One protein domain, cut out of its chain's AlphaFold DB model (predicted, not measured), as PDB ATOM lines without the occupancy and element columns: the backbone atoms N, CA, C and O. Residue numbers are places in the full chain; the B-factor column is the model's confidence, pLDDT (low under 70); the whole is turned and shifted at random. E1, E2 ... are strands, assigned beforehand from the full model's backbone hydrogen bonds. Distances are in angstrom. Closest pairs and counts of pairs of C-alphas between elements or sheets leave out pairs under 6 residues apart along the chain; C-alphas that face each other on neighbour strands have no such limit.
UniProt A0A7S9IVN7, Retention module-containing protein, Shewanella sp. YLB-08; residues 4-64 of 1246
ATOM      1  N   LEU A   4      11.067 -13.183 -21.271       78.06
ATOM      2  CA  LEU A   4      12.403 -13.666 -21.619       78.06
ATOM      3  C   LEU A   4      13.323 -13.487 -20.408       78.06
ATOM      4  O   LEU A   4      13.437 -12.372 -19.908       78.06
ATOM      5  N   ILE A   5      13.958 -14.563 -19.943       81.31
ATOM      6  CA  ILE A   5      15.032 -14.502 -18.943       81.31
ATOM      7  C   ILE A   5      16.334 -14.922 -19.616       81.31
ATOM      8  O   ILE A   5      16.361 -15.987 -20.235       81.31
ATOM      9  N   THR A   6      17.400 -14.129 -19.488       79.19
ATOM     10  CA  THR A   6      18.725 -14.449 -20.051       79.19
ATOM     11  C   THR A   6      19.849 -14.337 -19.022       79.19
ATOM     12  O   THR A   6      19.737 -13.568 -18.069       79.19
ATOM     13  N   THR A   7      20.959 -15.051 -19.225       82.12
ATOM     14  CA  THR A   7      22.213 -14.797 -18.494       82.12
ATOM     15  C   THR A   7      22.896 -13.520 -18.999       82.12
ATOM     16  O   THR A   7      22.609 -13.046 -20.103       82.12
ATOM     17  N   GLN A   8      23.860 -12.992 -18.236       79.44
ATOM     18  CA  GLN A   8      24.754 -11.912 -18.692       79.44
ATOM     19  C   GLN A   8      25.485 -12.252 -20.010       79.44
ATOM     20  O   GLN A   8      25.769 -11.355 -20.803       79.44
ATOM     21  N   HIS A   9      25.755 -13.536 -20.259       79.88
ATOM     22  CA  HIS A   9      26.439 -14.039 -21.453       79.88
ATOM     23  C   HIS A   9      25.500 -14.322 -22.645       79.88
ATOM     24  O   HIS A   9      25.954 -14.826 -23.665       79.88
ATOM     25  N   GLY A  10      24.210 -13.978 -22.542       75.75
ATOM     26  CA  GLY A  10      23.247 -14.078 -23.646       75.75
ATOM     27  C   GLY A  10      22.473 -15.397 -23.730       75.75
ATOM     28  O   GLY A  10      21.668 -15.554 -24.647       75.75
ATOM     29  N   GLN A  11      22.646 -16.322 -22.780       85.19
ATOM     30  CA  GLN A  11      21.925 -17.598 -22.795       85.19
ATOM     31  C   GLN A  11      20.479 -17.419 -22.338       85.19
ATOM     32  O   GLN A  11      20.235 -16.921 -21.240       85.19
ATOM     33  N   VAL A  12      19.513 -17.883 -23.126       83.75
ATOM     34  CA  VAL A  12      18.088 -17.839 -22.789       83.75
ATOM     35  C   VAL A  12      17.745 -18.908 -21.749       83.75
ATOM     36  O   VAL A  12      17.635 -20.093 -22.054       83.75
ATOM     37  N   LEU A  13      17.513 -18.483 -20.509       78.50
ATOM     38  CA  LEU A  13      17.102 -19.344 -19.400       78.50
ATOM     39  C   LEU A  13      15.607 -19.675 -19.431       78.50
ATOM     40  O   LEU A  13      15.230 -20.769 -19.018       78.50
ATOM     41  N   ILE A  14      14.756 -18.758 -19.908       78.31
ATOM     42  CA  ILE A  14      13.309 -18.956 -20.108       78.31
ATOM     43  C   ILE A  14      12.855 -18.106 -21.301       78.31
ATOM     44  O   ILE A  14      13.122 -16.909 -21.315       78.31
ATOM     45  N   ALA A  15      12.096 -18.681 -22.239       76.56
ATOM     46  CA  ALA A  15      11.368 -17.943 -23.276       76.56
ATOM     47  C   ALA A  15       9.881 -18.330 -23.257       76.56
ATOM     48  O   ALA A  15       9.504 -19.427 -23.663       76.56
ATOM     49  N   ASN A  16       9.024 -17.431 -22.768       72.19
ATOM     50  CA  ASN A  16       7.572 -17.601 -22.791       72.19
ATOM     51  C   ASN A  16       6.944 -16.651 -23.814       72.19
ATOM     52  O   ASN A  16       6.949 -15.436 -23.613       72.19
ATOM     53  N   GLY A  17       6.304 -17.210 -24.843       67.00
ATOM     54  CA  GLY A  17       5.597 -16.467 -25.891       67.00
ATOM     55  C   GLY A  17       6.417 -16.267 -27.164       67.00
ATOM     56  O   GLY A  17       7.596 -16.593 -27.216       67.00
ATOM     57  N   GLU A  18       5.767 -15.737 -28.200       76.50
ATOM     58  CA  GLU A  18       6.420 -15.462 -29.481       76.50
ATOM     59  C   GLU A  18       7.359 -14.258 -29.349       76.50
ATOM     60  O   GLU A  18       6.916 -13.111 -29.294       76.50
ATOM     61  N   ILE A  19       8.655 -14.548 -29.246       76.94
ATOM     62  CA  ILE A  19       9.745 -13.574 -29.225       76.94
ATOM     63  C   ILE A  19      10.681 -13.955 -30.362       76.94
ATOM     64  O   ILE A  19      11.075 -15.117 -30.466       76.94
ATOM     65  N   THR A  20      11.010 -13.000 -31.228       79.00
ATOM     66  CA  THR A  20      11.878 -13.251 -32.386       79.00
ATOM     67  C   THR A  20      13.207 -12.528 -32.237       79.00
ATOM     68  O   THR A  20      13.249 -11.371 -31.816       79.00
ATOM     69  N   VAL A  21      14.294 -13.221 -32.569       83.31
ATOM     70  CA  VAL A  21      15.628 -12.643 -32.728       83.31
ATOM     71  C   VAL A  21      15.901 -12.440 -34.213       83.31
ATOM     72  O   VAL A  21      15.593 -13.313 -35.023       83.31
ATOM     73  N   ASP A  22      16.457 -11.286 -34.551       79.62
ATOM     74  CA  ASP A  22      17.025 -10.966 -35.855       79.62
ATOM     75  C   ASP A  22      18.555 -10.966 -35.713       79.62
ATOM     76  O   ASP A  22      19.122 -10.202 -34.918       79.62
ATOM     77  N   ILE A  23      19.209 -11.875 -36.436       73.12
ATOM     78  CA  ILE A  23      20.667 -11.992 -36.503       73.12
ATOM     79  C   ILE A  23      21.044 -11.846 -37.976       73.12
ATOM     80  O   ILE A  23      20.771 -12.729 -38.781       73.12
ATOM     81  N   ASN A  24      21.671 -10.722 -38.329       72.00
ATOM     82  CA  ASN A  24      22.108 -10.401 -39.695       72.00
ATOM     83  C   ASN A  24      21.000 -10.429 -40.778       72.00
ATOM     84  O   ASN A  24      21.321 -10.530 -41.961       72.00
ATOM     85  N   GLY A  25      19.723 -10.283 -40.406       69.38
ATOM     86  CA  GLY A  25      18.570 -10.300 -41.313       69.38
ATOM     87  C   GLY A  25      17.692 -11.549 -41.197       69.38
ATOM     88  O   GLY A  25      16.530 -11.502 -41.611       69.38
ATOM     89  N   ASP A  26      18.195 -12.632 -40.594       71.25
ATOM     90  CA  ASP A  26      17.425 -13.856 -40.369       71.25
ATOM     91  C   ASP A  26      16.618 -13.773 -39.072       71.25
ATOM     92  O   ASP A  26      17.163 -13.645 -37.971       71.25
ATOM     93  N   LYS A  27      15.291 -13.875 -39.209       80.50
ATOM     94  CA  LYS A  27      14.329 -13.770 -38.104       80.50
ATOM     95  C   LYS A  27      13.870 -15.143 -37.635       80.50
ATOM     96  O   LYS A  27      13.133 -15.833 -38.335       80.50
ATOM     97  N   ARG A  28      14.250 -15.507 -36.409       84.38
ATOM     98  CA  ARG A  28      13.984 -16.810 -35.781       84.38
ATOM     99  C   ARG A  28      13.253 -16.649 -34.449       84.38
ATOM    100  O   ARG A  28      13.493 -15.691 -33.722       84.38
ATOM    101  N   LEU A  29      12.368 -17.589 -34.111       82.81
ATOM    102  CA  LEU A  29      11.744 -17.651 -32.786       82.81
ATOM    103  C   LEU A  29      12.771 -18.102 -31.735       82.81
ATOM    104  O   LEU A  29      13.484 -19.076 -31.967       82.81
ATOM    105  N   LEU A  30      12.823 -17.422 -30.592       77.44
ATOM    106  CA  LEU A  30      13.721 -17.765 -29.488       77.44
ATOM    107  C   LEU A  30      13.176 -18.905 -28.630       77.44
ATOM    108  O   LEU A  30      12.040 -18.853 -28.156       77.44
ATOM    109  N   ALA A  31      14.025 -19.898 -28.381       80.56
ATOM    110  CA  ALA A  31      13.767 -21.027 -27.504       80.56
ATOM    111  C   ALA A  31      14.608 -20.951 -26.217       80.56
ATOM    112  O   ALA A  31      15.621 -20.259 -26.128       80.56
ATOM    113  N   GLN A  32      14.191 -21.698 -25.195       84.50
ATOM    114  CA  GLN A  32      15.003 -21.900 -23.996       84.50
ATOM    115  C   GLN A  32      16.285 -22.668 -24.358       84.50
ATOM    116  O   GLN A  32      16.210 -23.739 -24.955       84.50
ATOM    117  N   GLY A  33      17.443 -22.131 -23.971       77.81
ATOM    118  CA  GLY A  33      18.772 -22.660 -24.283       77.81
ATOM    119  C   GLY A  33      19.514 -21.915 -25.399       77.81
ATOM    120  O   GLY A  33      20.734 -22.057 -25.476       77.81
ATOM    121  N   ASP A  34      18.828 -21.099 -26.212       84.94
ATOM    122  CA  ASP A  34      19.462 -20.299 -27.271       84.94
ATOM    123  C   ASP A  34      20.538 -19.352 -26.715       84.94
ATOM    124  O   ASP A  34      20.375 -18.774 -25.639       84.94
ATOM    125  N   GLN A  35      21.614 -19.146 -27.477       85.12
ATOM    126  CA  GLN A  35      22.628 -18.126 -27.202       85.12
ATOM    127  C   GLN A  35      22.398 -16.903 -28.093       85.12
ATOM    128  O   GLN A  35      22.342 -17.019 -29.319       85.12
ATOM    129  N   LEU A  36      22.276 -15.728 -27.479       80.50
ATOM    130  CA  LEU A  36      22.137 -14.449 -28.172       80.50
ATOM    131  C   LEU A  36      23.519 -13.836 -28.452       80.50
ATOM    132  O   LEU A  36      24.189 -13.420 -27.504       80.50
ATOM    133  N   PRO A  37      23.959 -13.728 -29.721       75.88
ATOM    134  CA  PRO A  37      25.233 -13.097 -30.034       75.88
ATOM    135  C   PRO A  37      25.187 -11.582 -29.790       75.88
ATOM    136  O   PRO A  37      24.144 -10.930 -29.907       75.88
ATOM    137  N   VAL A  38      26.350 -11.005 -29.482       73.56
ATOM    138  CA  VAL A  38      26.504  -9.566 -29.228       73.56
ATOM    139  C   VAL A  38      26.055  -8.763 -30.453       73.56
ATOM    140  O   VAL A  38      26.657  -8.856 -31.518       73.56
ATOM    141  N   GLY A  39      25.007  -7.952 -30.283       68.56
ATOM    142  CA  GLY A  39      24.424  -7.124 -31.346       68.56
ATOM    143  C   GLY A  39      23.139  -7.670 -31.980       68.56
ATOM    144  O   GLY A  39      22.571  -6.985 -32.827       68.56
ATOM    145  N   ALA A  40      22.648  -8.845 -31.568       77.50
ATOM    146  CA  ALA A  40      21.360  -9.375 -32.022       77.50
ATOM    147  C   ALA A  40      20.183  -8.446 -31.659       77.50
ATOM    148  O   ALA A  40      20.106  -7.930 -30.540       77.50
ATOM    149  N   ALA A  41      19.240  -8.260 -32.586       76.38
ATOM    150  CA  ALA A  41      18.064  -7.422 -32.366       76.38
ATOM    151  C   ALA A  41      16.858  -8.272 -31.937       76.38
ATOM    152  O   ALA A  41      16.488  -9.234 -32.603       76.38
ATOM    153  N   LEU A  42      16.227  -7.912 -30.816       76.56
ATOM    154  CA  LEU A  42      15.079  -8.634 -30.258       76.56
ATOM    155  C   LEU A  42      13.766  -7.922 -30.590       76.56
ATOM    156  O   LEU A  42      13.553  -6.778 -30.189       76.56
ATOM    157  N   SER A  43      12.858  -8.627 -31.259       76.88
ATOM    158  CA  SER A  43      11.485  -8.187 -31.497       76.88
ATOM    159  C   SER A  43      10.547  -8.865 -30.496       76.88
ATOM    160  O   SER A  43      10.155 -10.027 -30.655       76.88
ATOM    161  N   ILE A  44      10.200  -8.112 -29.449       72.81
ATOM    162  CA  ILE A  44       9.210  -8.462 -28.424       72.81
ATOM    163  C   ILE A  44       7.897  -7.706 -28.661       72.81
ATOM    164  O   ILE A  44       7.900  -6.559 -29.102       72.81
ATOM    165  N   GLU A  45       6.766  -8.333 -28.337       62.66
ATOM    166  CA  GLU A  45       5.464  -7.657 -28.362       62.66
ATOM    167  C   GLU A  45       5.342  -6.559 -27.295       62.66
ATOM    168  O   GLU A  45       5.916  -6.635 -26.204       62.66
ATOM    169  N   GLU A  46       4.505  -5.566 -27.595       52.34
ATOM    170  CA  GLU A  46       4.125  -4.500 -26.672       52.34
ATOM    171  C   GLU A  46       3.564  -5.107 -25.364       52.34
ATOM    172  O   GLU A  46       2.545  -5.800 -25.372       52.34
ATOM    173  N   ASN A  47       4.216  -4.807 -24.230       60.25
ATOM    174  CA  ASN A  47       3.970  -5.343 -22.874       60.25
ATOM    175  C   ASN A  47       4.594  -6.719 -22.512       60.25
ATOM    176  O   ASN A  47       4.171  -7.326 -21.524       60.25
ATOM    177  N   ALA A  48       5.603  -7.216 -23.236       65.25
ATOM    178  CA  ALA A  48       6.401  -8.374 -22.796       65.25
ATOM    179  C   ALA A  48       7.431  -8.026 -21.693       65.25
ATOM    180  O   ALA A  48       7.986  -6.926 -21.658       65.25
ATOM    181  N   GLU A  49       7.708  -8.979 -20.800       72.19
ATOM    182  CA  GLU A  49       8.694  -8.856 -19.718       72.19
ATOM    183  C   GLU A  49      10.072  -9.381 -20.163       72.19
ATOM    184  O   GLU A  49      10.171 -10.436 -20.791       72.19
ATOM    185  N   LEU A  50      11.136  -8.644 -19.847       75.44
ATOM    186  CA  LEU A  50      12.527  -9.015 -20.124       75.44
ATOM    187  C   LEU A  50      13.320  -8.907 -18.825       75.44
ATOM    188  O   LEU A  50      13.358  -7.826 -18.238       75.44
ATOM    189  N   GLU A  51      13.949 -10.003 -18.408       76.44
ATOM    190  CA  GLU A  51      14.772 -10.106 -17.203       76.44
ATOM    191  C   GLU A  51      16.177 -10.633 -17.554       76.44
ATOM    192  O   GLU A  51      16.323 -11.602 -18.295       76.44
ATOM    193  N   ILE A  52      17.226 -10.006 -17.027       76.50
ATOM    194  CA  ILE A  52      18.618 -10.457 -17.168       76.50
ATOM    195  C   ILE A  52      19.117 -10.861 -15.784       76.50
ATOM    196  O   ILE A  52      19.126 -10.030 -14.873       76.50
ATOM    197  N   GLU A  53      19.523 -12.118 -15.632       76.38
ATOM    198  CA  GLU A  53      20.055 -12.696 -14.398       76.38
ATOM    199  C   GLU A  53      21.582 -12.836 -14.491       76.38
ATOM    200  O   GLU A  53      22.132 -13.400 -15.439       76.38
ATOM    201  N   TYR A  54      22.273 -12.272 -13.505       68.12
ATOM    202  CA  TYR A  54      23.723 -12.321 -13.356       68.12
ATOM    203  C   TYR A  54      24.109 -13.531 -12.492       68.12
ATOM    204  O   TYR A  54      23.317 -13.994 -11.672       68.12
ATOM    205  N   GLU A  55      25.335 -14.036 -12.643       61.38
ATOM    206  CA  GLU A  55      25.809 -15.244 -11.935       61.38
ATOM    207  C   GLU A  55      25.867 -15.080 -10.400       61.38
ATOM    208  O   GLU A  55      25.861 -16.068  -9.667       61.38
ATOM    209  N   ASP A  56      25.845 -13.841  -9.898       62.53
ATOM    210  CA  ASP A  56      25.737 -13.508  -8.471       62.53
ATOM    211  C   ASP A  56      24.285 -13.468  -7.935       62.53
ATOM    212  O   ASP A  56      24.063 -13.223  -6.746       62.53
ATOM    213  N   GLY A  57      23.291 -13.722  -8.795       60.41
ATOM    214  CA  GLY A  57      21.860 -13.667  -8.488       60.41
ATOM    215  C   GLY A  57      21.219 -12.280  -8.640       60.41
ATOM    216  O   GLY A  57      20.044 -12.112  -8.299       60.41
ATOM    217  N   THR A  58      21.947 -11.276  -9.138       67.25
ATOM    218  CA  THR A  58      21.388  -9.946  -9.428       67.25
ATOM    219  C   THR A  58      20.494  -9.994 -10.669       67.25
ATOM    220  O   THR A  58      20.821 -10.646 -11.657       67.25
ATOM    221  N   ARG A  59      19.353  -9.291 -10.642       76.12
ATOM    222  CA  ARG A  59      18.340  -9.309 -11.711       76.12
ATOM    223  C   ARG A  59      18.006  -7.905 -12.213       76.12
ATOM    224  O   ARG A  59      17.706  -7.019 -11.415       76.12
ATOM    225  N   TYR A  60      18.017  -7.719 -13.531       65.69
ATOM    226  CA  TYR A  60      17.569  -6.503 -14.220       65.69
ATOM    227  C   TYR A  60      16.295  -6.795 -15.012       65.69
ATOM    228  O   TYR A  60      16.361  -7.544 -15.977       65.69
ATOM    229  N   SER A  61      15.159  -6.192 -14.646       73.81
ATOM    230  CA  SER A  61      13.884  -6.343 -15.367       73.81
ATOM    231  C   SER A  61      13.431  -5.035 -16.022       73.81
ATOM    232  O   SER A  61      13.669  -3.948 -15.488       73.81
ATOM    233  N   ASN A  62      12.730  -5.131 -17.156       65.56
ATOM    234  CA  ASN A  62      12.035  -4.001 -17.781       65.56
ATOM    235  C   ASN A  62      10.747  -3.571 -17.030       65.56
ATOM    236  O   ASN A  62      10.175  -2.527 -17.347       65.56
ATOM    237  N   GLN A  63      10.308  -4.321 -16.010       58.72
ATOM    238  CA  GLN A  63       9.225  -3.938 -15.096       58.72
ATOM    239  C   GLN A  63       9.750  -3.061 -13.946       58.72
ATOM    240  O   GLN A  63      10.376  -3.531 -12.993       58.72
ATOM    241  N   ALA A  64       9.449  -1.761 -13.995       39.56
ATOM    242  CA  ALA A  64       9.817  -0.827 -12.933       39.56
ATOM    243  C   ALA A  64       9.079  -1.135 -11.612       39.56
ATOM    244  O   ALA A  64       7.868  -0.937 -11.493       39.56
TER     245      ALA A  64
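This is residues 4 to 64 of the 1246 residues of the protein "Retention module-containing protein" of Shewanella sp. YLB-08 (UniProt A0A7S9IVN7). Two small sheets stand one towards each end of the longest axis, loosely and only partly face to face: E2, E1, E6 and E7 make the larger, and E4, E3 and E5 the smaller. The links E2 to E3 and E5 to E6 cross between the sheets, while the long link from E4 to E5 runs out to the E2 side of the larger sheet, around residues 32 and 33, and folds back. The larger sheet is two hairpins, E1 with E2 and E6 with E7, set side by side through parallel E1 and E6; the smaller is all antiparallel. The printed part has 61 residues with no named helix and seven named strands, E1 to E7 in that order, and its class is all strand, though under half of the residues are in named elements. It is compact, with a radius of gyration of the C-alphas of 11.3 A and spans of 33 by 24 by 18 A.

The larger sheet is mixed, in the order E2, E1, E6, E7. Its inner strands E1, residues 4 to 7, and E6, residues 49 to 53, are parallel at 15 degrees; C-alphas 5 and 51 face each other at 4.7 A, and N 53 and O 6 are within hydrogen-bond range at 2.8 A. E2, residues 12 to 16, is an edge strand antiparallel to E1, with N 5 and O 14 at 2.8 A. The other edge strand, E7, residues 59 to 61, is antiparallel to E6, with N 52 and O 60 at 2.8 A. From edge to edge the strands' lines turn by 34 degrees. In the smaller sheet the inner strand E3, residues 20 to 23, has two antiparallel neighbours. It forms a hairpin with E4, residues 26 to 29, where N 21 and O 28 are 2.8 A apart. On E5, residues 41 to 43, N 43 and O 20 are 2.8 A apart. Across the two sheets E1 and E3 are apart, with no C-alpha of the one within 8 A of the other, and so are E2 and E4.

E1 begins at C-alpha 4, (12.403, -13.666, -21.619), and measures 10.4 A. E2 measures 10.5 A, E3 9.8 A, E4 10.2 A and E5 6.7 A. E6 measures 13.1 A from C-alpha 49 at (8.694, -8.856, -19.718). E7 measures 6.5 A and ends at C-alpha 61, (13.884, -6.343, -15.367).

The C-alphas farthest apart, of Gly 25 and Asp 56, are 33.8 A apart. The printed part has no cut. The link from E4 to E5, 11 residues, is long; the other five are tight. Mean pLDDT of the printed part is 74.0, and 16 residues are under 70, among them residues 45 to 48, 54 to 58 and 62 to 64.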